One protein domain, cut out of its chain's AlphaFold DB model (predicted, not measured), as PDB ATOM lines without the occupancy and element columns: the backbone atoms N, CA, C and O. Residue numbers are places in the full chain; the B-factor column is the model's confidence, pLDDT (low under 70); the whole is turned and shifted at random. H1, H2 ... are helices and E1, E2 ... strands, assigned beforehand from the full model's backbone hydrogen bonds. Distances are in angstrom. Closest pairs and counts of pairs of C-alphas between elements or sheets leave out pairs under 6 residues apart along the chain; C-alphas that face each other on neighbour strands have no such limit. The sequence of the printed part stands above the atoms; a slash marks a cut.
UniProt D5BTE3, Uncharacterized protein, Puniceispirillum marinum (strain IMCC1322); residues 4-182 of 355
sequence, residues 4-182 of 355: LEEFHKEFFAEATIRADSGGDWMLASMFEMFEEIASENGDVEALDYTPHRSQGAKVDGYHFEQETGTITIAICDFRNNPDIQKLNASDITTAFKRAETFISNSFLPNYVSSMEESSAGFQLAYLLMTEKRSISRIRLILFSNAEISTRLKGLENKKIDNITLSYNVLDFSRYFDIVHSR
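AT A GLANCE: This is residues 4 to 182 of the 355 residues of an uncharacterized protein of Puniceispirillum marinum (strain IMCC1322) (UniProt D5BTE3). A twisted sheet of six strands curls round the long helix H3 on one face, with H5 over the same face and H2 over the other. H1 and H6 lie together beyond one end of the sheet, and H4 lies at the opposite end, beside H5. The printed part has 179 residues, in the order H1 H2 E1 E2 E3 H3 H4 H5 E4 E5 E6 H6; the class is mixed, helices and strands. The mixed sheet runs E1 E2 E3 E4 E6 E5. The whole is compact, with a radius of gyration of the C-alphas of 16.1 A and spans of 47 by 38 by 30 A.

IN THESE COORDINATES: Find C-alpha 4 at (15.657, -11.425, -30.384); from there H1 runs 26.5 A to residue 22. Next come H2, residues 26 to 40, E1, residues 48 to 54, E2, residues 57 to 65, which bends by 72 degrees at residue 60, and E3, residues 70 to 77. At C-alpha 89, (28.742, -22.110, -18.433), H3 begins and runs 25.8 A to residue 106. H4, residues 109 to 114, H5, residues 120 to 130, E4, residues 137 to 144, E5, residues 158 to 160, and E6, residues 163 to 170, follow. H6, residues 172 to 180, ends at C-alpha 180, (20.269, -2.770, -33.024).

HOW THE PARTS SIT: Start at E1, E2 and E3, a meander, each strand the antiparallel neighbour of the one before: look for N 50 and O 60 at 2.8 A, and N 63 and O 72 at 2.9 A. E3 and E4 are parallel, with N 73 and O 139 2.8 A apart; with H3, H4 and H5 between them they form a strand-helix-strand unit. E4 and E6 are parallel, N 140 and O 166 at 2.8 A; E6 and E5 form a hairpin, N 165 and O 158 at 2.8 A. The sheet has helices on both faces, making three layers: H3 and H5 on one, H2 on the other at a height of 8.1 A. The closest C-alphas of H3 and E2 are Arg 98 and Ala 57, 4.4 A. H4 and H5 form a helical hairpin at a shallow tilt of 18 degrees, closest at C-alphas 112 and 125, 6.1 A. H1 touches H2 at Ala 19 and Met 26, C-alphas 5.1 A apart, and H6 at Leu 4 and Phe 176, C-alphas 6.8 A apart. H6 only grazes the sheet. Every O i to N i+4 pair is within hydrogen-bond range in H1, H2, H3, H4 and H6; in H5, 6 of 7 are.

THE WHOLE: The C-alphas farthest apart are those of Glu 6 and Asn 110, 47.5 A. The printed part has no cut. The links E3 to H3 and E4 to E5 are long; within them residues 86 to 87 pair with 147 to 148, parallel. Confidence is under 70 at residues 21 to 24, 150 to 154 and 181 to 182.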
ATOM      1  N   LEU A   4      14.418 -10.654 -30.337       87.31
ATOM      2  CA  LEU A   4      15.657 -11.425 -30.384       87.31
ATOM      3  C   LEU A   4      15.479 -12.750 -31.146       87.31
ATOM      4  O   LEU A   4      16.312 -13.097 -31.975       87.31
ATOM      5  N   GLU A   5      14.389 -13.481 -30.895       91.88
ATOM      6  CA  GLU A   5      14.089 -14.751 -31.575       91.88
ATOM      7  C   GLU A   5      13.801 -14.563 -33.073       91.88
ATOM      8  O   GLU A   5      14.187 -15.405 -33.882       91.88
ATOM      9  N   GLU A   6      13.111 -13.482 -33.447       91.81
ATOM     10  CA  GLU A   6      12.845 -13.142 -34.849       91.81
ATOM     11  C   GLU A   6      14.144 -12.769 -35.573       91.81
ATOM     12  O   GLU A   6      14.466 -13.363 -36.601       91.81
ATOM     13  N   PHE A   7      14.958 -11.903 -34.965       92.25
ATOM     14  CA  PHE A   7      16.264 -11.535 -35.505       92.25
ATOM     15  C   PHE A   7      17.234 -12.721 -35.592       92.25
ATOM     16  O   PHE A   7      18.000 -12.826 -36.543       92.25
ATOM     17  N   HIS A   8      17.176 -13.671 -34.652       95.75
ATOM     18  CA  HIS A   8      17.953 -14.910 -34.743       95.75
ATOM     19  C   HIS A   8      17.610 -15.720 -35.998       95.75
ATOM     20  O   HIS A   8      18.498 -16.285 -36.637       95.75
ATOM     21  N   LYS A   9      16.332 -15.763 -36.387       94.06
ATOM     22  CA  LYS A   9      15.904 -16.457 -37.609       94.06
ATOM     23  C   LYS A   9      16.394 -15.749 -38.863       94.06
ATOM     24  O   LYS A   9      16.815 -16.427 -39.797       94.06
ATOM     25  N   GLU A  10      16.370 -14.419 -38.869       93.19
ATOM     26  CA  GLU A  10      16.932 -13.609 -39.954       93.19
ATOM     27  C   GLU A  10      18.442 -13.832 -40.082       93.19
ATOM     28  O   GLU A  10      18.912 -14.181 -41.163       93.19
ATOM     29  N   PHE A  11      19.174 -13.754 -38.967       93.75
ATOM     30  CA  PHE A  11      20.602 -14.065 -38.897       93.75
ATOM     31  C   PHE A  11      20.909 -15.459 -39.456       93.75
ATOM     32  O   PHE A  11      21.808 -15.628 -40.278       93.75
ATOM     33  N   PHE A  12      20.147 -16.475 -39.038       92.81
ATOM     34  CA  PHE A  12      20.354 -17.850 -39.486       92.81
ATOM     35  C   PHE A  12      20.079 -18.018 -40.989       92.81
ATOM     36  O   PHE A  12      20.819 -18.717 -41.688       92.81
ATOM     37  N   ALA A  13      19.032 -17.368 -41.504       91.94
ATOM     38  CA  ALA A  13      18.722 -17.358 -42.929       91.94
ATOM     39  C   ALA A  13      19.826 -16.660 -43.737       91.94
ATOM     40  O   ALA A  13      20.256 -17.187 -44.761       91.94
ATOM     41  N   GLU A  14      20.338 -15.526 -43.255       91.00
ATOM     42  CA  GLU A  14      21.451 -14.817 -43.887       91.00
ATOM     43  C   GLU A  14      22.727 -15.667 -43.911       91.00
ATOM     44  O   GLU A  14      23.332 -15.830 -44.972       91.00
ATOM     45  N   ALA A  15      23.092 -16.288 -42.785       90.50
ATOM     46  CA  ALA A  15      24.240 -17.191 -42.711       90.50
ATOM     47  C   ALA A  15      24.104 -18.382 -43.680       90.50
ATOM     48  O   ALA A  15      25.089 -18.805 -44.282       90.50
ATOM     49  N   THR A  16      22.881 -18.892 -43.874       88.69
ATOM     50  CA  THR A  16      22.583 -19.947 -44.861       88.69
ATOM     51  C   THR A  16      22.829 -19.457 -46.291       88.69
ATOM     52  O   THR A  16      23.522 -20.115 -47.061       88.69
ATOM     53  N   ILE A  17      22.307 -18.276 -46.640       87.69
ATOM     54  CA  ILE A  17      22.442 -17.691 -47.983       87.69
ATOM     55  C   ILE A  17      23.911 -17.394 -48.317       87.69
ATOM     56  O   ILE A  17      24.356 -17.653 -49.441       87.69
ATOM     57  N   ARG A  18      24.670 -16.859 -47.347       85.25
ATOM     58  CA  ARG A  18      26.109 -16.591 -47.497       85.25
ATOM     59  C   ARG A  18      26.890 -17.887 -47.739       85.25
ATOM     60  O   ARG A  18      27.681 -17.938 -48.680       85.25
ATOM     61  N   ALA A  19      26.606 -18.941 -46.972       83.62
ATOM     62  CA  ALA A  19      27.243 -20.249 -47.129       83.62
ATOM     63  C   ALA A  19      26.998 -20.860 -48.523       83.62
ATOM     64  O   ALA A  19      27.946 -21.251 -49.209       83.62
ATOM     65  N   ASP A  20      25.743 -20.853 -48.988       77.31
ATOM     66  CA  ASP A  20      25.358 -21.406 -50.296       77.31
ATOM     67  C   ASP A  20      25.992 -20.647 -51.478       77.31
ATOM     68  O   ASP A  20      26.255 -21.236 -52.529       77.31
ATOM     69  N   SER A  21      26.258 -19.346 -51.316       61.75
ATOM     70  CA  SER A  21      26.824 -18.490 -52.369       61.75
ATOM     71  C   SER A  21      28.358 -18.513 -52.413       61.75
ATOM     72  O   SER A  21      28.935 -18.329 -53.486       61.75
ATOM     73  N   GLY A  22      29.017 -18.723 -51.266       53.97
ATOM     74  CA  GLY A  22      30.481 -18.716 -51.124       53.97
ATOM     75  C   GLY A  22      31.155 -20.085 -51.270       53.97
ATOM     76  O   GLY A  22      32.354 -20.148 -51.526       53.97
ATOM     77  N   GLY A  23      30.402 -21.187 -51.151       52.28
ATOM     78  CA  GLY A  23      30.969 -22.543 -51.100       52.28
ATOM     79  C   GLY A  23      31.578 -22.903 -49.738       52.28
ATOM     80  O   GLY A  23      32.261 -23.923 -49.619       52.28
ATOM     81  N   ASP A  24      31.311 -22.081 -48.725       61.34
ATOM     82  CA  ASP A  24      31.803 -22.228 -47.363       61.34
ATOM     83  C   ASP A  24      30.765 -22.869 -46.436       61.34
ATOM     84  O   ASP A  24      29.564 -22.914 -46.699       61.34
ATOM     85  N   TRP A  25      31.234 -23.382 -45.302       79.88
ATOM     86  CA  TRP A  25      30.366 -23.922 -44.259       79.88
ATOM     87  C   TRP A  25      29.668 -22.774 -43.516       79.88
ATOM     88  O   TRP A  25      30.307 -21.769 -43.229       79.88
ATOM     89  N   MET A  26      28.411 -22.949 -43.087       86.56
ATOM     90  CA  MET A  26      27.650 -21.956 -42.289       86.56
ATOM     91  C   MET A  26      28.426 -21.364 -41.098       86.56
ATOM     92  O   MET A  26      28.190 -20.236 -40.680       86.56
ATOM     93  N   LEU A  27      29.372 -22.128 -40.552       90.19
ATOM     94  CA  LEU A  27      30.277 -21.686 -39.499       90.19
ATOM     95  C   LEU A  27      31.205 -20.534 -39.925       90.19
ATOM     96  O   LEU A  27      31.471 -19.660 -39.107       90.19
ATOM     97  N   ALA A  28      31.715 -20.550 -41.159       92.44
ATOM     98  CA  ALA A  28      32.552 -19.483 -41.704       92.44
ATOM     99  C   ALA A  28      31.728 -18.204 -41.885       92.44
ATOM    100  O   ALA A  28      32.121 -17.154 -41.392       92.44
ATOM    101  N   SER A  29      30.519 -18.316 -42.446       92.81
ATOM    102  CA  SER A  29      29.596 -17.179 -42.549       92.81
ATOM    103  C   SER A  29      29.226 -16.606 -41.177       92.81
ATOM    104  O   SER A  29      29.206 -15.393 -41.005       92.81
ATOM    105  N   MET A  30      28.994 -17.462 -40.172       94.94
ATOM    106  CA  MET A  30      28.774 -17.010 -38.794       94.94
ATOM    107  C   MET A  30      30.002 -16.279 -38.237       94.94
ATOM    108  O   MET A  30      29.843 -15.252 -37.584       94.94
ATOM    109  N   PHE A  31      31.211 -16.802 -38.469       96.19
ATOM    110  CA  PHE A  31      32.448 -16.153 -38.036       96.19
ATOM    111  C   PHE A  31      32.557 -14.743 -38.614       96.19
ATOM    112  O   PHE A  31      32.737 -13.813 -37.842       96.19
ATOM    113  N   GLU A  32      32.389 -14.585 -39.929       94.62
ATOM    114  CA  GLU A  32      32.480 -13.286 -40.605       94.62
ATOM    115  C   GLU A  32      31.460 -12.285 -40.061       94.62
ATOM    116  O   GLU A  32      31.819 -11.159 -39.743       94.62
ATOM    117  N   MET A  33      30.202 -12.701 -39.889       93.56
ATOM    118  CA  MET A  33      29.157 -11.818 -39.358       93.56
ATOM    119  C   MET A  33      29.473 -11.346 -37.932       93.56
ATOM    120  O   MET A  33      29.325 -10.168 -37.618       93.56
ATOM    121  N   PHE A  34      29.917 -12.252 -37.053       96.50
ATOM    122  CA  PHE A  34      30.302 -11.893 -35.684       96.50
ATOM    123  C   PHE A  34      31.572 -11.041 -35.641       96.50
ATOM    124  O   PHE A  34      31.651 -10.123 -34.831       96.50
ATOM    125  N   GLU A  35      32.557 -11.352 -36.481       95.81
ATOM    126  CA  GLU A  35      33.817 -10.618 -36.582       95.81
ATOM    127  C   GLU A  35      33.585  -9.183 -37.056       95.81
ATOM    128  O   GLU A  35      34.069  -8.267 -36.397       95.81
ATOM    129  N   GLU A  36      32.768  -8.987 -38.096       90.94
ATOM    130  CA  GLU A  36      32.405  -7.674 -38.640       90.94
ATOM    131  C   GLU A  36      31.832  -6.781 -37.534       90.94
ATOM    132  O   GLU A  36      32.365  -5.712 -37.239       90.94
ATOM    133  N   ILE A  37      30.810  -7.276 -36.831       89.38
ATOM    134  CA  ILE A  37      30.152  -6.538 -35.749       89.38
ATOM    135  C   ILE A  37      31.081  -6.321 -34.546       89.38
ATOM    136  O   ILE A  37      31.091  -5.238 -33.961       89.38
ATOM    137  N   ALA A  38      31.893  -7.313 -34.170       88.81
ATOM    138  CA  ALA A  38      32.839  -7.189 -33.060       88.81
ATOM    139  C   ALA A  38      33.974  -6.194 -33.359       88.81
ATOM    140  O   ALA A  38      34.440  -5.499 -32.455       88.81
ATOM    141  N   SER A  39      34.425  -6.140 -34.611       86.19
ATOM    142  CA  SER A  39      35.466  -5.235 -35.098       86.19
ATOM    143  C   SER A  39      34.939  -3.803 -35.198       86.19
ATOM    144  O   SER A  39      35.558  -2.876 -34.669       86.19
ATOM    145  N   GLU A  40      33.739  -3.618 -35.763       80.31
ATOM    146  CA  GLU A  40      33.050  -2.321 -35.806       80.31
ATOM    147  C   GLU A  40      32.776  -1.762 -34.402       80.31
ATOM    148  O   GLU A  40      32.931  -0.561 -34.176       80.31
ATOM    149  N   ASN A  41      32.431  -2.632 -33.448       80.06
ATOM    150  CA  ASN A  41      32.201  -2.284 -32.042       80.06
ATOM    151  C   ASN A  41      33.490  -2.228 -31.195       80.06
ATOM    152  O   ASN A  41      33.413  -2.094 -29.979       80.06
ATOM    153  N   GLY A  42      34.674  -2.400 -31.794       75.69
ATOM    154  CA  GLY A  42      35.963  -2.270 -31.104       75.69
ATOM    155  C   GLY A  42      36.282  -3.347 -30.056       75.69
ATOM    156  O   GLY A  42      37.228  -3.191 -29.274       75.69
ATOM    157  N   ASP A  43      35.542  -4.460 -30.021       80.19
ATOM    158  CA  ASP A  43      35.843  -5.599 -29.145       80.19
ATOM    159  C   ASP A  43      37.134  -6.307 -29.570       80.19
ATOM    160  O   ASP A  43      37.947  -6.732 -28.730       80.19
ATOM    161  N   VAL A  44      37.340  -6.409 -30.883       85.75
ATOM    162  CA  VAL A  44      38.493  -7.046 -31.520       85.75
ATOM    163  C   VAL A  44      39.053  -6.167 -32.634       85.75
ATOM    164  O   VAL A  44      38.392  -5.263 -33.125       85.75
ATOM    165  N   GLU A  45      40.303  -6.425 -33.005       89.56
ATOM    166  CA  GLU A  45      40.821  -5.980 -34.302       89.56
ATOM    167  C   GLU A  45      40.347  -6.951 -35.386       89.56
ATOM    168  O   GLU A  45      39.932  -8.064 -35.056       89.56
ATOM    169  N   ALA A  46      40.481  -6.556 -36.654       91.50
ATOM    170  CA  ALA A  46      40.109  -7.407 -37.777       91.50
ATOM    171  C   ALA A  46      40.802  -8.781 -37.693       91.50
ATOM    172  O   ALA A  46      42.040  -8.849 -37.665       91.50
ATOM    173  N   LEU A  47      40.010  -9.854 -37.602       96.31
ATOM    174  CA  LEU A  47      40.512 -11.217 -37.401       96.31
ATOM    175  C   LEU A  47      40.604 -11.976 -38.727       96.31
ATOM    176  O   LEU A  47      39.634 -12.074 -39.474       96.31
ATOM    177  N   ASP A  48      41.737 -12.632 -38.962       95.69
ATOM    178  CA  ASP A  48      41.901 -13.536 -40.096       95.69
ATOM    179  C   ASP A  48      41.207 -14.875 -39.812       95.69
ATOM    180  O   ASP A  48      41.516 -15.553 -38.819       95.69
ATOM    181  N   TYR A  49      40.298 -15.301 -40.696       95.19
ATOM    182  CA  TYR A  49      39.627 -16.597 -40.575       95.19
ATOM    183  C   TYR A  49      40.639 -17.745 -40.682       95.19
ATOM    184  O   TYR A  49      41.293 -17.955 -41.702       95.19
ATOM    185  N   THR A  50      40.783 -18.500 -39.592       94.62
ATOM    186  CA  THR A  50      41.822 -19.518 -39.400       94.62
ATOM    187  C   THR A  50      41.235 -20.770 -38.747       94.62
ATOM    188  O   THR A  50      41.517 -21.076 -37.581       94.62
ATOM    189  N   PRO A  51      40.385 -21.527 -39.463       94.19
ATOM    190  CA  PRO A  51      39.734 -22.691 -38.894       94.19
ATOM    191  C   PRO A  51      40.743 -23.814 -38.644       94.19
ATOM    192  O   PRO A  51      41.424 -24.305 -39.545       94.19
ATOM    193  N   HIS A  52      40.794 -24.286 -37.402       94.94
ATOM    194  CA  HIS A  52      41.506 -25.506 -37.038       94.94
ATOM    195  C   HIS A  52      40.676 -26.360 -36.086       94.94
ATOM    196  O   HIS A  52      40.093 -25.862 -35.115       94.94
ATOM    197  N   ARG A  53      40.638 -27.667 -36.351       92.00
ATOM    198  CA  ARG A  53      39.933 -28.671 -35.550       92.00
ATOM    199  C   ARG A  53      40.800 -29.914 -35.417       92.00
ATOM    200  O   ARG A  53      41.164 -30.523 -36.416       92.00
ATOM    201  N   SER A  54      41.071 -30.327 -34.188       88.38
ATOM    202  CA  SER A  54      41.697 -31.617 -33.891       88.38
ATOM    203  C   SER A  54      41.130 -32.197 -32.594       88.38
ATOM    204  O   SER A  54      40.177 -31.654 -32.017       88.38
ATOM    205  N   GLN A  55      41.651 -33.340 -32.136       83.19
ATOM    206  CA  GLN A  55      41.154 -33.995 -30.930       83.19
ATOM    207  C   GLN A  55      41.374 -33.098 -29.701       83.19
ATOM    208  O   GLN A  55      42.460 -33.019 -29.141       83.19
ATOM    209  N   GLY A  56      40.311 -32.408 -29.283       90.06
ATOM    210  CA  GLY A  56      40.328 -31.514 -28.126       90.06
ATOM    211  C   GLY A  56      40.819 -30.089 -28.399       90.06
ATOM    212  O   GLY A  56      40.741 -29.288 -27.477       90.06
ATOM    213  N   ALA A  57      41.238 -29.737 -29.621       95.62
ATOM    214  CA  ALA A  57      41.724 -28.394 -29.960       95.62
ATOM    215  C   ALA A  57      40.846 -27.705 -31.022       95.62
ATOM    216  O   ALA A  57      40.379 -28.348 -31.968       95.62
ATOM    217  N   LYS A  58      40.586 -26.403 -30.845       96.31
ATOM    218  CA  LYS A  58      39.667 -25.624 -31.691       96.31
ATOM    219  C   LYS A  58      40.023 -24.135 -31.686       96.31
ATOM    220  O   LYS A  58      40.071 -23.556 -30.607       96.31
ATOM    221  N   VAL A  59      40.187 -23.542 -32.869       97.62
ATOM    222  CA  VAL A  59      40.300 -22.085 -33.100       97.62
ATOM    223  C   VAL A  59      39.687 -21.723 -34.453       97.62
ATOM    224  O   VAL A  59      39.650 -22.573 -35.345       97.62
ATOM    225  N   ASP A  60      39.154 -20.514 -34.593       97.38
ATOM    226  CA  ASP A  60      38.409 -20.069 -35.780       97.38
ATOM    227  C   ASP A  60      38.980 -18.827 -36.447       97.38
ATOM    228  O   ASP A  60      38.819 -18.671 -37.648       97.38
ATOM    229  N   GLY A  61      39.695 -17.984 -35.713       97.38
ATOM    230  CA  GLY A  61      40.394 -16.850 -36.298       97.38
ATOM    231  C   GLY A  61      41.359 -16.221 -35.317       97.38
ATOM    232  O   GLY A  61      41.327 -16.539 -34.123       97.38
ATOM    233  N   TYR A  62      42.236 -15.358 -35.814       98.19
ATOM    234  CA  TYR A  62      43.172 -14.645 -34.956       98.19
ATOM    235  C   TYR A  62      43.605 -13.298 -35.526       98.19
ATOM    236  O   TYR A  62      43.441 -13.018 -36.704       98.19
ATOM    237  N   HIS A  63      44.205 -12.490 -34.661       96.88
ATOM    238  CA  HIS A  63      44.948 -11.291 -35.022       96.88
ATOM    239  C   HIS A  63      46.138 -11.141 -34.075       96.88
ATOM    240  O   HIS A  63      46.008 -11.422 -32.878       96.88
ATOM    241  N   PHE A  64      47.289 -10.687 -34.576       94.94
ATOM    242  CA  PHE A  64      48.472 -10.430 -33.752       94.94
ATOM    243  C   PHE A  64      48.903  -8.968 -33.805       94.94
ATOM    244  O   PHE A  64      49.424  -8.491 -34.808       94.94
ATOM    245  N   GLU A  65      48.778  -8.299 -32.661       89.75
ATOM    246  CA  GLU A  65      49.299  -6.956 -32.446       89.75
ATOM    247  C   GLU A  65      50.735  -7.047 -31.907       89.75
ATOM    248  O   GLU A  65      50.976  -7.181 -30.696       89.75
ATOM    249  N   GLN A  66      51.704  -7.008 -32.823       85.25
ATOM    250  CA  GLN A  66      53.118  -7.236 -32.525       85.25
ATOM    251  C   GLN A  66      53.703  -6.185 -31.564       85.25
ATOM    252  O   GLN A  66      54.553  -6.517 -30.729       85.25
ATOM    253  N   GLU A  67      53.246  -4.926 -31.621       78.38
ATOM    254  CA  GLU A  67      53.796  -3.862 -30.770       78.38
ATOM    255  C   GLU A  67      53.507  -4.125 -29.286       78.38
ATOM    256  O   GLU A  67      54.393  -4.041 -28.418       78.38
ATOM    257  N   THR A  68      52.269  -4.520 -28.990       78.50
ATOM    258  CA  THR A  68      51.831  -4.835 -27.624       78.50
ATOM    259  C   THR A  68      52.161  -6.274 -27.224       78.50
ATOM    260  O   THR A  68      52.271  -6.569 -26.034       78.50
ATOM    261  N   GLY A  69      52.418  -7.159 -28.192       88.19
ATOM    262  CA  GLY A  69      52.586  -8.588 -27.944       88.19
ATOM    263  C   GLY A  69      51.266  -9.245 -27.532       88.19
ATOM    264  O   GLY A  69      51.264 -10.078 -26.623       88.19
ATOM    265  N   THR A  70      50.155  -8.820 -28.140       90.69
ATOM    266  CA  THR A  70      48.809  -9.335 -27.852       90.69
ATOM    267  C   THR A  70      48.293 -10.110 -29.053       90.69
ATOM    268  O   THR A  70      48.208  -9.559 -30.146       90.69
ATOM    269  N   ILE A  71      47.910 -11.369 -28.851       96.38
ATOM    270  CA  ILE A  71      47.180 -12.149 -29.859       96.38
ATOM    271  C   ILE A  71      45.718 -12.230 -29.438       96.38
ATOM    272  O   ILE A  71      45.427 -12.634 -28.314       96.38
ATOM    273  N   THR A  72      44.798 -11.884 -30.329       97.44
ATOM    274  CA  THR A  72      43.372 -12.188 -30.168       97.44
ATOM    275  C   THR A  72      43.073 -13.471 -30.931       97.44
ATOM    276  O   THR A  72      43.494 -13.595 -32.073       97.44
ATOM    277  N   ILE A  73      42.388 -14.436 -30.312       98.38
ATOM    278  CA  ILE A  73      41.980 -15.702 -30.935       98.38
ATOM    279  C   ILE A  73      40.480 -15.881 -30.723       98.38
ATOM    280  O   ILE A  73      40.004 -15.900 -29.586       98.38
ATOM    281  N   ALA A  74      39.751 -16.058 -31.817       98.38
ATOM    282  CA  ALA A  74      38.329 -16.350 -31.809       98.38
ATOM    283  C   ALA A  74      38.057 -17.857 -31.858       98.38
ATOM    284  O   ALA A  74      38.767 -18.627 -32.513       98.38
ATOM    285  N   ILE A  75      36.991 -18.269 -31.174       97.62
ATOM    286  CA  ILE A  75      36.412 -19.611 -31.233       97.62
ATOM    287  C   ILE A  75      34.915 -19.463 -31.460       97.62
ATOM    288  O   ILE A  75      34.253 -18.726 -30.740       97.62
ATOM    289  N   CYS A  76      34.370 -20.206 -32.414       97.12
ATOM    290  CA  CYS A  76      32.955 -20.152 -32.755       97.12
ATOM    291  C   CYS A  76      32.174 -21.304 -32.113       97.12
ATOM    292  O   CYS A  76      32.515 -22.467 -32.328       97.12
ATOM    293  N   ASP A  77      31.096 -21.036 -31.385       96.19
ATOM    294  CA  ASP A  77      30.061 -21.999 -30.998       96.19
ATOM    295  C   ASP A  77      28.834 -21.827 -31.901       96.19
ATOM    296  O   ASP A  77      27.986 -20.975 -31.668       96.19
ATOM    297  N   PHE A  78      28.758 -22.633 -32.962       94.44
ATOM    298  CA  PHE A  78      27.630 -22.600 -33.889       94.44
ATOM    299  C   PHE A  78      26.603 -23.677 -33.546       94.44
ATOM    300  O   PHE A  78      26.896 -24.878 -33.570       94.44
ATOM    301  N   ARG A  79      25.375 -23.243 -33.279       94.31
ATOM    302  CA  ARG A  79      24.189 -24.081 -33.129       94.31
ATOM    303  C   ARG A  79      23.447 -24.103 -34.457       94.31
ATOM    304  O   ARG A  79      22.866 -23.103 -34.866       94.31
ATOM    305  N   ASN A  80      23.455 -25.261 -35.112       92.06
ATOM    306  CA  ASN A  80      22.739 -25.480 -36.366       92.06
ATOM    307  C   ASN A  80      21.229 -25.666 -36.114       92.06
ATOM    308  O   ASN A  80      20.695 -26.766 -36.257       92.06
ATOM    309  N   ASN A  81      20.570 -24.612 -35.631       92.00
ATOM    310  CA  ASN A  81      19.142 -24.570 -35.355       92.00
ATOM    311  C   ASN A  81      18.618 -23.145 -35.626       92.00
ATOM    312  O   ASN A  81      19.194 -22.208 -35.077       92.00
ATOM    313  N   PRO A  82      17.548 -22.962 -36.423       90.50
ATOM    314  CA  PRO A  82      16.928 -21.653 -36.634       90.50
ATOM    315  C   PRO A  82      16.333 -21.028 -35.366       90.50
ATOM    316  O   PRO A  82      16.235 -19.805 -35.269       90.50
ATOM    317  N   ASP A  83      15.911 -21.845 -34.400       94.00
ATOM    318  CA  ASP A  83      15.422 -21.360 -33.111       94.00
ATOM    319  C   ASP A  83      16.595 -21.164 -32.143       94.00
ATOM    320  O   ASP A  83      17.414 -22.071 -31.945       94.00
ATOM    321  N   ILE A  84      16.648 -19.988 -31.509       94.69
ATOM    322  CA  ILE A  84      17.732 -19.610 -30.598       94.69
ATOM    323  C   ILE A  84      17.885 -20.634 -29.470       94.69
ATOM    324  O   ILE A  84      16.924 -21.038 -28.810       94.69
ATOM    325  N   GLN A  85      19.118 -21.090 -29.270       95.94
ATOM    326  CA  GLN A  85      19.461 -22.058 -28.233       95.94
ATOM    327  C   GLN A  85      20.095 -21.349 -27.038       95.94
ATOM    328  O   GLN A  85      20.567 -20.220 -27.146       95.94
ATOM    329  N   LYS A  86      20.136 -22.026 -25.888       95.31
ATOM    330  CA  LYS A  86      20.809 -21.505 -24.695       95.31
ATOM    331  C   LYS A  86      22.286 -21.890 -24.665       95.31
ATOM    332  O   LYS A  86      22.627 -23.048 -24.899       95.31
ATOM    333  N   LEU A  87      23.128 -20.932 -24.290       95.00
ATOM    334  CA  LEU A  87      24.542 -21.095 -23.985       95.00
ATOM    335  C   LEU A  87      24.721 -21.159 -22.466       95.00
ATOM    336  O   LEU A  87      24.333 -20.242 -21.740       95.00
ATOM    337  N   ASN A  88      25.292 -22.255 -21.970       92.69
ATOM    338  CA  ASN A  88      25.536 -22.444 -20.539       92.69
ATOM    339  C   ASN A  88      27.036 -22.341 -20.193       92.69
ATOM    340  O   ASN A  88      27.909 -22.400 -21.059       92.69
ATOM    341  N   ALA A  89      27.358 -22.242 -18.899       90.31
ATOM    342  CA  ALA A  89      28.742 -22.110 -18.433       90.31
ATOM    343  C   ALA A  89      29.659 -23.285 -18.837       90.31
ATOM    344  O   ALA A  89      30.862 -23.093 -19.038       90.31
ATOM    345  N   SER A  90      29.115 -24.501 -18.971       91.88
ATOM    346  CA  SER A  90      29.896 -25.677 -19.376       91.88
ATOM    347  C   SER A  90      30.255 -25.658 -20.863       91.88
ATOM    348  O   SER A  90      31.368 -26.053 -21.217       91.88
ATOM    349  N   ASP A  91      29.377 -25.113 -21.711       94.06
ATOM    350  CA  ASP A  91      29.645 -24.897 -23.136       94.06
ATOM    351  C   ASP A  91      30.785 -23.889 -23.316       94.06
ATOM    352  O   ASP A  91      31.773 -24.177 -23.995       94.06
ATOM    353  N   ILE A  92      30.700 -22.752 -22.618       94.94
ATOM    354  CA  ILE A  92      31.712 -21.683 -22.633       94.94
ATOM    355  C   ILE A  92      33.066 -22.216 -22.157       94.94
ATOM    356  O   ILE A  92      34.087 -22.060 -22.830       94.94
ATOM    357  N   THR A  93      33.072 -22.924 -21.023       93.62
ATOM    358  CA  THR A  93      34.288 -23.546 -20.478       93.62
ATOM    359  C   THR A  93      34.891 -24.542 -21.467       93.62
ATOM    360  O   THR A  93      36.108 -24.585 -21.646       93.62
ATOM    361  N   THR A  94      34.053 -25.337 -22.137       95.62
ATOM    362  CA  THR A  94      34.501 -26.313 -23.137       95.62
ATOM    363  C   THR A  94      35.095 -25.626 -24.364       95.62
ATOM    364  O   THR A  94      36.146 -26.057 -24.842       95.62
ATOM    365  N   ALA A  95      34.475 -24.552 -24.860       96.62
ATOM    366  CA  ALA A  95      34.980 -23.784 -25.993       96.62
ATOM    367  C   ALA A  95      36.369 -23.198 -25.698       96.62
ATOM    368  O   ALA A  95      37.320 -23.468 -26.438       96.62
ATOM    369  N   PHE A  96      36.527 -22.505 -24.567       96.94
ATOM    370  CA  PHE A  96      37.818 -21.934 -24.179       96.94
ATOM    371  C   PHE A  96      38.877 -22.991 -23.878       96.94
ATOM    372  O   PHE A  96      40.022 -22.838 -24.293       96.94
ATOM    373  N   LYS A  97      38.512 -24.117 -23.252       96.31
ATOM    374  CA  LYS A  97      39.455 -25.221 -23.019       96.31
ATOM    375  C   LYS A  97      40.017 -25.790 -24.325       96.31
ATOM    376  O   LYS A  97      41.182 -26.189 -24.369       96.31
ATOM    377  N   ARG A  98      39.225 -25.818 -25.400       97.69
ATOM    378  CA  ARG A  98      39.705 -26.254 -26.722       97.69
ATOM    379  C   ARG A  98      40.676 -25.249 -27.347       97.69
ATOM    380  O   ARG A  98      41.646 -25.671 -27.975       97.69
ATOM    381  N   ALA A  99      40.462 -23.954 -27.129       97.75
ATOM    382  CA  ALA A  99      41.410 -22.913 -27.526       97.75
ATOM    383  C   ALA A  99      42.724 -23.020 -26.742       97.75
ATOM    384  O   ALA A  99      43.803 -23.063 -27.323       97.75
ATOM    385  N   GLU A 100      42.630 -23.158 -25.417       97.00
ATOM    386  CA  GLU A 100      43.776 -23.351 -24.519       97.00
ATOM    387  C   GLU A 100      44.598 -24.586 -24.899       97.00
ATOM    388  O   GLU A 100      45.829 -24.547 -24.879       97.00
ATOM    389  N   THR A 101      43.922 -25.674 -25.281       97.00
ATOM    390  CA  THR A 101      44.570 -26.902 -25.765       97.00
ATOM    391  C   THR A 101      45.329 -26.643 -27.065       97.00
ATOM    392  O   THR A 101      46.483 -27.050 -27.180       97.00
ATOM    393  N   PHE A 102      44.733 -25.919 -28.020       97.50
ATOM    394  CA  PHE A 102      45.423 -25.534 -29.254       97.50
ATOM    395  C   PHE A 102      46.664 -24.674 -28.976       97.50
ATOM    396  O   PHE A 102      47.734 -24.949 -29.518       97.50
ATOM    397  N   ILE A 103      46.540 -23.675 -28.097       96.88
ATOM    398  CA  ILE A 103      47.641 -22.778 -27.713       96.88
ATOM    399  C   ILE A 103      48.781 -23.569 -27.070       96.88
ATOM    400  O   ILE A 103      49.933 -23.451 -27.480       96.88
ATOM    401  N   SER A 104      48.452 -24.411 -26.087       95.25
ATOM    402  CA  SER A 104      49.438 -25.210 -25.353       95.25
ATOM    403  C   SER A 104      50.179 -26.169 -26.281       95.25
ATOM    404  O   SER A 104      51.402 -26.272 -26.210       95.25
ATOM    405  N   ASN A 105      49.452 -26.820 -27.193       95.62
ATOM    406  CA  ASN A 105      50.041 -27.703 -28.193       95.62
ATOM    407  C   ASN A 105      50.930 -26.936 -29.179       95.62
ATOM    408  O   ASN A 105      52.014 -27.406 -29.501       95.62
ATOM    409  N   SER A 106      50.527 -25.737 -29.607       96.06
ATOM    410  CA  SER A 106      51.303 -24.896 -30.532       96.06
ATOM    411  C   SER A 106      52.655 -24.449 -29.963       96.06
ATOM    412  O   SER A 106      53.573 -24.155 -30.717       96.06
ATOM    413  N   PHE A 107      52.836 -24.460 -28.639       94.94
ATOM    414  CA  PHE A 107      54.151 -24.224 -28.031       94.94
ATOM    415  C   PHE A 107      55.107 -25.421 -28.123       94.94
ATOM    416  O   PHE A 107      56.270 -25.296 -27.731       94.94
ATOM    417  N   LEU A 108      54.642 -26.572 -28.612       94.06
ATOM    418  CA  LEU A 108      55.431 -27.785 -28.775       94.06
ATOM    419  C   LEU A 108      55.872 -27.930 -30.245       94.06
ATOM    420  O   LEU A 108      55.021 -28.115 -31.116       94.06
ATOM    421  N   PRO A 109      57.185 -27.911 -30.555       93.56
ATOM    422  CA  PRO A 109      57.659 -27.974 -31.940       93.56
ATOM    423  C   PRO A 109      57.170 -29.201 -32.715       93.56
ATOM    424  O   PRO A 109      56.833 -29.105 -33.889       93.56
ATOM    425  N   ASN A 110      57.067 -30.354 -32.051       94.75
ATOM    426  CA  ASN A 110      56.569 -31.589 -32.656       94.75
ATOM    427  C   ASN A 110      55.091 -31.508 -33.064       94.75
ATOM    428  O   ASN A 110      54.709 -32.159 -34.030       94.75
ATOM    429  N   TYR A 111      54.272 -30.731 -32.351       93.94
ATOM    430  CA  TYR A 111      52.886 -30.499 -32.748       93.94
ATOM    431  C   TYR A 111      52.841 -29.680 -34.038       93.94
ATOM    432  O   TYR A 111      52.238 -30.126 -35.010       93.94
ATOM    433  N   VAL A 112      53.556 -28.550 -34.088       94.25
ATOM    434  CA  VAL A 112      53.610 -27.677 -35.274       94.25
ATOM    435  C   VAL A 112      54.158 -28.427 -36.491       94.25
ATOM    436  O   VAL A 112      53.552 -28.383 -37.553       94.25
ATOM    437  N   SER A 113      55.241 -29.195 -36.332       93.38
ATOM    438  CA  SER A 113      55.812 -30.009 -37.419       93.38
ATOM    439  C   SER A 113      54.916 -31.163 -37.883       93.38
ATOM    440  O   SER A 113      55.167 -31.727 -38.943       93.38
ATOM    441  N   SER A 114      53.908 -31.556 -37.096       93.00
ATOM    442  CA  SER A 114      52.938 -32.590 -37.488       93.00
ATOM    443  C   SER A 114      51.738 -32.040 -38.261       93.00
ATOM    444  O   SER A 114      50.954 -32.818 -38.805       93.00
ATOM    445  N   MET A 115      51.572 -30.715 -38.288       94.06
ATOM    446  CA  MET A 115      50.496 -30.047 -39.012       94.06
ATOM    447  C   MET A 115      50.852 -29.883 -40.493       94.06
ATOM    448  O   MET A 115      52.018 -29.767 -40.862       94.06
ATOM    449  N   GLU A 116      49.834 -29.848 -41.347       92.50
ATOM    450  CA  GLU A 116      50.011 -29.568 -42.772       92.50
ATOM    451  C   GLU A 116      50.333 -28.078 -42.978       92.50
ATOM    452  O   GLU A 116      49.549 -27.224 -42.560       92.50
ATOM    453  N   GLU A 117      51.459 -27.754 -43.625       90.44
ATOM    454  CA  GLU A 117      51.932 -26.364 -43.805       90.44
ATOM    455  C   GLU A 117      50.951 -25.475 -44.589       90.44
ATOM    456  O   GLU A 117      50.909 -24.261 -44.395       90.44
ATOM    457  N   SER A 118      50.135 -26.079 -45.458       91.56
ATOM    458  CA  SER A 118      49.079 -25.405 -46.224       91.56
ATOM    459  C   SER A 118      47.833 -25.088 -45.384       91.56
ATOM    460  O   SER A 118      46.993 -24.295 -45.809       91.56
ATOM    461  N   SER A 119      47.679 -25.710 -44.208       91.56
ATOM    462  CA  SER A 119      46.484 -25.551 -43.383       91.56
ATOM    463  C   SER A 119      46.458 -24.187 -42.698       91.56
ATOM    464  O   SER A 119      47.476 -23.711 -42.195       91.56
ATOM    465  N   ALA A 120      45.276 -23.575 -42.595       90.38
ATOM    466  CA  ALA A 120      45.123 -22.288 -41.914       90.38
ATOM    467  C   ALA A 120      45.652 -22.352 -40.466       90.38
ATOM    468  O   ALA A 120      46.437 -21.511 -40.032       90.38
ATOM    469  N   GLY A 121      45.314 -23.427 -39.744       93.25
ATOM    470  CA  GLY A 121      45.786 -23.653 -38.379       93.25
ATOM    471  C   GLY A 121      47.308 -23.670 -38.216       93.25
ATOM    472  O   GLY A 121      47.788 -23.301 -37.144       93.25
ATOM    473  N   PHE A 122      48.071 -24.080 -39.238       95.94
ATOM    474  CA  PHE A 122      49.534 -24.111 -39.159       95.94
ATOM    475  C   PHE A 122      50.114 -22.709 -38.992       95.94
ATOM    476  O   PHE A 122      51.025 -22.533 -38.191       95.94
ATOM    477  N   GLN A 123      49.557 -21.704 -39.674       94.19
ATOM    478  CA  GLN A 123      50.060 -20.328 -39.611       94.19
ATOM    479  C   GLN A 123      50.009 -19.778 -38.182       94.19
ATOM    480  O   GLN A 123      51.018 -19.299 -37.661       94.19
ATOM    481  N   LEU A 124      48.865 -19.933 -37.509       97.06
ATOM    482  CA  LEU A 124      48.713 -19.520 -36.117       97.06
ATOM    483  C   LEU A 124      49.576 -20.363 -35.168       97.06
ATOM    484  O   LEU A 124      50.189 -19.820 -34.250       97.06
ATOM    485  N   ALA A 125      49.651 -21.681 -35.373       97.38
ATOM    486  CA  ALA A 125      50.472 -22.549 -34.528       97.38
ATOM    487  C   ALA A 125      51.966 -22.194 -34.631       97.38
ATOM    488  O   ALA A 125      52.659 -22.090 -33.618       97.38
ATOM    489  N   TYR A 126      52.443 -21.946 -35.852       96.50
ATOM    490  CA  TYR A 126      53.802 -21.501 -36.128       96.50
ATOM    491  C   TYR A 126      54.078 -20.132 -35.501       96.50
ATOM    492  O   TYR A 126      55.076 -19.991 -34.799       96.50
ATOM    493  N   LEU A 127      53.165 -19.165 -35.656       96.06
ATOM    494  CA  LEU A 127      53.265 -17.848 -35.023       96.06
ATOM    495  C   LEU A 127      53.386 -17.956 -33.498       96.06
ATOM    496  O   LEU A 127      54.292 -17.373 -32.905       96.06
ATOM    497  N   LEU A 128      52.510 -18.734 -32.854       96.50
ATOM    498  CA  LEU A 128      52.548 -18.966 -31.407       96.50
ATOM    499  C   LEU A 128      53.879 -19.585 -30.960       96.50
ATOM    500  O   LEU A 128      54.392 -19.235 -29.896       96.50
ATOM    501  N   MET A 129      54.449 -20.487 -31.764       95.94
ATOM    502  CA  MET A 129      55.743 -21.110 -31.492       95.94
ATOM    503  C   MET A 129      56.901 -20.111 -31.624       95.94
ATOM    504  O   MET A 129      57.749 -20.038 -30.731       95.94
ATOM    505  N   THR A 130      56.957 -19.348 -32.719       94.88
ATOM    506  CA  THR A 130      58.079 -18.443 -33.021       94.88
ATOM    507  C   THR A 130      58.054 -17.181 -32.167       94.88
ATOM    508  O   THR A 130      59.099 -16.739 -31.688       94.88
ATOM    509  N   GLU A 131      56.865 -16.640 -31.907       94.44
ATOM    510  CA  GLU A 131      56.654 -15.407 -31.148       94.44
ATOM    511  C   GLU A 131      56.394 -15.660 -29.654       94.44
ATOM    512  O   GLU A 131      56.144 -14.721 -28.901       94.44
ATOM    513  N   LYS A 132      56.521 -16.904 -29.159       93.00
ATOM    514  CA  LYS A 132      56.252 -17.264 -27.747       93.00
ATOM    515  C   LYS A 132      56.873 -16.296 -26.729       93.00
ATOM    516  O   LYS A 132      56.301 -16.058 -25.671       93.00
ATOM    517  N   ARG A 133      58.063 -15.758 -27.025       90.62
ATOM    518  CA  ARG A 133      58.790 -14.826 -26.142       90.62
ATOM    519  C   ARG A 133      58.306 -13.375 -26.222       90.62
ATOM    520  O   ARG A 133      58.536 -12.633 -25.272       90.62
ATOM    521  N   SER A 134      57.720 -12.953 -27.341       90.25
ATOM    522  CA  SER A 134      57.215 -11.589 -27.548       90.25
ATOM    523  C   SER A 134      55.748 -11.449 -27.126       90.25
ATOM    524  O   SER A 134      55.313 -10.346 -26.783       90.25
ATOM    525  N   ILE A 135      55.014 -12.566 -27.090       93.12
ATOM    526  CA  ILE A 135      53.628 -12.635 -26.631       93.12
ATOM    527  C   ILE A 135      53.574 -12.437 -25.114       93.12
ATOM    528  O   ILE A 135      54.126 -13.210 -24.333       93.12
ATOM    529  N   SER A 136      52.860 -11.398 -24.695       90.75
ATOM    530  CA  SER A 136      52.567 -11.109 -23.291       90.75
ATOM    531  C   SER A 136      51.148 -11.522 -22.899       90.75
ATOM    532  O   SER A 136      50.891 -11.860 -21.736       90.75
ATOM    533  N   ARG A 137      50.235 -11.538 -23.880       93.06
ATOM    534  CA  ARG A 137      48.816 -11.813 -23.684       93.06
ATOM    535  C   ARG A 137      48.180 -12.530 -24.870       93.06
ATOM    536  O   ARG A 137      48.448 -12.195 -26.021       93.06
ATOM    537  N   ILE A 138      47.258 -13.439 -24.561       96.75
ATOM    538  CA  ILE A 138      46.314 -14.016 -25.516       96.75
ATOM    539  C   ILE A 138      44.881 -13.684 -25.066       96.75
ATOM    540  O   ILE A 138      44.450 -14.107 -23.993       96.75
ATOM    541  N   ARG A 139      44.146 -12.906 -25.867       95.69
ATOM    542  CA  ARG A 139      42.717 -12.618 -25.675       95.69
ATOM    543  C   ARG A 139      41.911 -13.692 -26.399       95.69
ATOM    544  O   ARG A 139      41.993 -13.803 -27.615       95.69
ATOM    545  N   LEU A 140      41.147 -14.484 -25.663       97.44
ATOM    546  CA  LEU A 140      40.231 -15.472 -26.214       97.44
ATOM    547  C   LEU A 140      38.833 -14.864 -26.299       97.44
ATOM    548  O   LEU A 140      38.306 -14.416 -25.282       97.44
ATOM    549  N   ILE A 141      38.224 -14.882 -27.483       96.75
ATOM    550  CA  ILE A 141      36.836 -14.455 -27.677       96.75
ATOM    551  C   ILE A 141      35.983 -15.612 -28.201       96.75
ATOM    552  O   ILE A 141      36.381 -16.331 -29.116       96.75
ATOM    553  N   LEU A 142      34.825 -15.828 -27.583       97.81
ATOM    554  CA  LEU A 142      33.846 -16.819 -28.020       97.81
ATOM    555  C   LEU A 142      32.738 -16.127 -28.811       97.81
ATOM    556  O   LEU A 142      32.024 -15.310 -28.241       97.81
ATOM    557  N   PHE A 143      32.570 -16.493 -30.078       98.19
ATOM    558  CA  PHE A 143      31.427 -16.100 -30.903       98.19
ATOM    559  C   PHE A 143      30.366 -17.190 -30.845       98.19
ATOM    560  O   PHE A 143      30.660 -18.340 -31.163       98.19
ATOM    561  N   SER A 144      29.150 -16.863 -30.421       97.38
ATOM    562  CA  SER A 144      28.083 -17.848 -30.232       97.38
ATOM    563  C   SER A 144      26.747 -17.326 -30.738       97.38
ATOM    564  O   SER A 144      26.266 -16.312 -30.245       97.38
ATOM    565  N   ASN A 145      26.085 -18.074 -31.626       96.31
ATOM    566  CA  ASN A 145      24.695 -17.788 -32.006       96.31
ATOM    567  C   ASN A 145      23.662 -18.308 -30.983       96.31
ATOM    568  O   ASN A 145      22.462 -18.214 -31.205       96.31
ATOM    569  N   ALA A 146      24.105 -18.848 -29.848       96.62
ATOM    570  CA  ALA A 146      23.254 -19.120 -28.694       96.62
ATOM    571  C   ALA A 146      23.238 -17.943 -27.703       96.62
ATOM    572  O   ALA A 146      24.201 -17.182 -27.623       96.62
ATOM    573  N   GLU A 147      22.166 -17.842 -26.918       94.94
ATOM    574  CA  GLU A 147      21.960 -16.833 -25.869       94.94
ATOM    575  C   GLU A 147      22.373 -17.372 -24.497       94.94
ATOM    576  O   GLU A 147      21.933 -18.448 -24.073       94.94
ATOM    577  N   ILE A 148      23.162 -16.599 -23.755       92.19
ATOM    578  CA  ILE A 148      23.545 -16.912 -22.380       92.19
ATOM    579  C   ILE A 148      22.298 -16.984 -21.489       92.19
ATOM    580  O   ILE A 148      21.534 -16.035 -21.346       92.19
ATOM    581  N   SER A 149      22.095 -18.129 -20.836       78.31
ATOM    582  CA  SER A 149      20.920 -18.358 -19.979       78.31
ATOM    583  C   SER A 149      21.108 -17.963 -18.512       78.31
ATOM    584  O   SER A 149      20.144 -17.973 -17.747       78.31
ATOM    585  N   THR A 150      22.332 -17.641 -18.094       69.25
ATOM    586  CA  THR A 150      22.688 -17.356 -16.697       69.25
ATOM    587  C   THR A 150      23.706 -16.231 -16.619       69.25
ATOM    588  O   THR A 150      24.655 -16.249 -17.397       69.25
ATOM    589  N   ARG A 151      23.586 -15.327 -15.634       62.59
ATOM    590  CA  ARG A 151      24.605 -14.297 -15.361       62.59
ATOM    591  C   ARG A 151      25.980 -14.957 -15.246       62.59
ATOM    592  O   ARG A 151      26.215 -15.752 -14.332       62.59
ATOM    593  N   LEU A 152      26.865 -14.655 -16.194       65.38
ATOM    594  CA  LEU A 152      28.245 -15.108 -16.132       65.38
ATOM    595  C   LEU A 152      28.917 -14.390 -14.968       65.38
ATOM    596  O   LEU A 152      28.886 -13.167 -14.886       65.38
ATOM    597  N   LYS A 153      29.532 -15.150 -14.061       62.31
ATOM    598  CA  LYS A 153      30.576 -14.570 -13.217       62.31
ATOM    599  C   LYS A 153      31.724 -14.182 -14.145       62.31
ATOM    600  O   LYS A 153      32.032 -14.965 -15.046       62.31
ATOM    601  N   GLY A 154      32.327 -13.014 -13.923       63.78
ATOM    602  CA  GLY A 154      33.473 -12.557 -14.708       63.78
ATOM    603  C   GLY A 154      34.498 -13.678 -14.905       63.78
ATOM    604  O   GLY A 154      34.824 -14.405 -13.961       63.78
ATOM    605  N   LEU A 155      34.952 -13.864 -16.146       78.44
ATOM    606  CA  LEU A 155      35.886 -14.932 -16.484       78.44
ATOM    607  C   LEU A 155      37.278 -14.552 -15.975       78.44
ATOM    608  O   LEU A 155      37.877 -13.570 -16.407       78.44
ATOM    609  N   GLU A 156      37.795 -15.322 -15.023       80.19
ATOM    610  CA  GLU A 156      39.106 -15.042 -14.450       80.19
ATOM    611  C   GLU A 156      40.225 -15.294 -15.462       80.19
ATOM    612  O   GLU A 156      40.283 -16.336 -16.120       80.19
ATOM    613  N   ASN A 157      41.165 -14.349 -15.536       86.81
ATOM    614  CA  ASN A 157      42.359 -14.514 -16.350       86.81
ATOM    615  C   ASN A 157      43.178 -15.718 -15.869       86.81
ATOM    616  O   ASN A 157      43.455 -15.858 -14.675       86.81
ATOM    617  N   LYS A 158      43.655 -16.533 -16.810       91.19
ATOM    618  CA  LYS A 158      44.605 -17.618 -16.530       91.19
ATOM    619  C   LYS A 158      46.015 -17.216 -16.942       91.19
ATOM    620  O   LYS A 158      46.228 -16.218 -17.629       91.19
ATOM    621  N   LYS A 159      46.998 -18.009 -16.526       88.25
ATOM    622  CA  LYS A 159      48.386 -17.875 -16.974       88.25
ATOM    623  C   LYS A 159      48.873 -19.195 -17.554       88.25
ATOM    624  O   LYS A 159      48.672 -20.240 -16.941       88.25
ATOM    625  N   ILE A 160      49.527 -19.124 -18.710       87.19
ATOM    626  CA  ILE A 160      50.315 -20.218 -19.287       87.19
ATOM    627  C   ILE A 160      51.737 -19.680 -19.437       87.19
ATOM    628  O   ILE A 160      51.964 -18.727 -20.181       87.19
ATOM    629  N   ASP A 161      52.688 -20.246 -18.695       85.25
ATOM    630  CA  ASP A 161      54.032 -19.682 -18.528       85.25
ATOM    631  C   ASP A 161      53.970 -18.190 -18.116       85.25
ATOM    632  O   ASP A 161      53.408 -17.842 -17.075       85.25
ATOM    633  N   ASN A 162      54.509 -17.294 -18.950       84.81
ATOM    634  CA  ASN A 162      54.480 -15.842 -18.752       84.81
ATOM    635  C   ASN A 162      53.357 -15.143 -19.533       84.81
ATOM    636  O   ASN A 162      53.297 -13.915 -19.529       84.81
ATOM    637  N   ILE A 163      52.467 -15.886 -20.188       92.56
ATOM    638  CA  ILE A 163      51.407 -15.339 -21.034       92.56
ATOM    639  C   ILE A 163      50.111 -15.268 -20.226       92.56
ATOM    640  O   ILE A 163      49.671 -16.266 -19.652       92.56
ATOM    641  N   THR A 164      49.493 -14.087 -20.179       91.81
ATOM    642  CA  THR A 164      48.160 -13.908 -19.586       91.81
ATOM    643  C   THR A 164      47.093 -14.304 -20.603       91.81
ATOM    644  O   THR A 164      47.101 -13.798 -21.722       91.81
ATOM    645  N   LEU A 165      46.156 -15.164 -20.218       94.94
ATOM    646  CA  LEU A 165      44.963 -15.473 -21.000       94.94
ATOM    647  C   LEU A 165      43.788 -14.692 -20.418       94.94
ATOM    648  O   LEU A 165      43.518 -14.814 -19.224       94.94
ATOM    649  N   SER A 166      43.108 -13.907 -21.248       91.75
ATOM    650  CA  SER A 166      41.850 -13.231 -20.902       91.75
ATOM    651  C   SER A 166      40.723 -13.745 -21.786       91.75
ATOM    652  O   SER A 166      40.985 -14.188 -22.902       91.75
ATOM    653  N   TYR A 167      39.483 -13.672 -21.312       91.94
ATOM    654  CA  TYR A 167      38.350 -14.341 -21.944       91.94
ATOM    655  C   TYR A 167      37.182 -13.381 -22.106       91.94
ATOM    656  O   TYR A 167      36.822 -12.704 -21.155       91.94
ATOM    657  N   ASN A 168      36.566 -13.369 -23.282       89.62
ATOM    658  CA  ASN A 168      35.378 -12.574 -23.573       89.62
ATOM    659  C   ASN A 168      34.367 -13.437 -24.342       89.62
ATOM    660  O   ASN A 168      34.752 -14.289 -25.144       89.62
ATOM    661  N   VAL A 169      33.076 -13.253 -24.084       93.25
ATOM    662  CA  VAL A 169      32.003 -13.942 -24.806       93.25
ATOM    663  C   VAL A 169      31.162 -12.902 -25.539       93.25
ATOM    664  O   VAL A 169      30.665 -11.956 -24.935       93.25
ATOM    665  N   LEU A 170      30.988 -13.109 -26.839       92.81
ATOM    666  CA  LEU A 170      30.027 -12.415 -27.681       92.81
ATOM    667  C   LEU A 170      28.963 -13.443 -28.082       92.81
ATOM    668  O   LEU A 170      29.146 -14.238 -29.006       92.81
ATOM    669  N   ASP A 171      27.897 -13.489 -27.290       95.12
ATOM    670  CA  ASP A 171      26.742 -14.351 -27.518       95.12
ATOM    671  C   ASP A 171      25.710 -13.660 -28.422       95.12
ATOM    672  O   ASP A 171      25.911 -12.529 -28.874       95.12
ATOM    673  N   PHE A 172      24.596 -14.336 -28.707       95.50
ATOM    674  CA  PHE A 172      23.634 -13.795 -29.662       95.50
ATOM    675  C   PHE A 172      22.863 -12.583 -29.132       95.50
ATOM    676  O   PHE A 172      22.516 -11.703 -29.914       95.50
ATOM    677  N   SER A 173      22.615 -12.508 -27.822       91.38
ATOM    678  CA  SER A 173      21.998 -11.324 -27.216       91.38
ATOM    679  C   SER A 173      22.891 -10.106 -27.396       91.38
ATOM    680  O   SER A 173      22.436  -9.077 -27.882       91.38
ATOM    681  N   ARG A 174      24.188 -10.260 -27.125       88.44
ATOM    682  CA  ARG A 174      25.163  -9.189 -27.301       88.44
ATOM    683  C   ARG A 174      25.361  -8.808 -28.774       88.44
ATOM    684  O   ARG A 174      25.452  -7.628 -29.091       88.44
ATOM    685  N   TYR A 175      25.353  -9.778 -29.691       92.38
ATOM    686  CA  TYR A 175      25.338  -9.514 -31.135       92.38
ATOM    687  C   TYR A 175      24.093  -8.714 -31.559       92.38
ATOM    688  O   TYR A 175      24.208  -7.712 -32.266       92.38
ATOM    689  N   PHE A 176      22.904  -9.130 -31.105       89.56
ATOM    690  CA  PHE A 176      21.646  -8.421 -31.353       89.56
ATOM    691  C   PHE A 176      21.713  -6.986 -30.843       89.56
ATOM    692  O   PHE A 176      21.340  -6.077 -31.587       89.56
ATOM    693  N   ASP A 177      22.212  -6.790 -29.620       83.94
ATOM    694  CA  ASP A 177      22.345  -5.472 -29.015       83.94
ATOM    695  C   ASP A 177      23.237  -4.583 -29.880       83.94
ATOM    696  O   ASP A 177      22.761  -3.541 -30.304       83.94
ATOM    697  N   ILE A 178      24.443  -5.016 -30.270       81.31
ATOM    698  CA  ILE A 178      25.349  -4.201 -31.102       81.31
ATOM    699  C   ILE A 178      24.715  -3.830 -32.458       81.31
ATOM    700  O   ILE A 178      24.800  -2.684 -32.901       81.31
ATOM    701  N   VAL A 179      24.039  -4.773 -33.126       83.31
ATOM    702  CA  VAL A 179      23.404  -4.498 -34.431       83.31
ATOM    703  C   VAL A 179      22.250  -3.499 -34.298       83.31
ATOM    704  O   VAL A 179      22.091  -2.603 -35.134       83.31
ATOM    705  N   HIS A 180      21.432  -3.633 -33.251       76.75
ATOM    706  CA  HIS A 180      20.269  -2.770 -33.024       76.75
ATOM    707  C   HIS A 180      20.624  -1.467 -32.322       76.75
ATOM    708  O   HIS A 180      19.854  -0.505 -32.371       76.75
ATOM    709  N   SER A 181      21.807  -1.401 -31.727       66.94
ATOM    710  CA  SER A 181      22.363  -0.220 -31.106       66.94
ATOM    711  C   SER A 181      23.120   0.645 -32.117       66.94
ATOM    712  O   SER A 181      23.960   1.452 -31.743       66.94
ATOM    713  N   ARG A 182      22.741   0.621 -33.406       48.44
ATOM    714  CA  ARG A 182      23.192   1.588 -34.435       48.44
ATOM    715  C   ARG A 182      22.880   3.073 -34.115       48.44
ATOM    716  O   ARG A 182      23.115   3.940 -34.953       48.44
TER     717      ARG A 182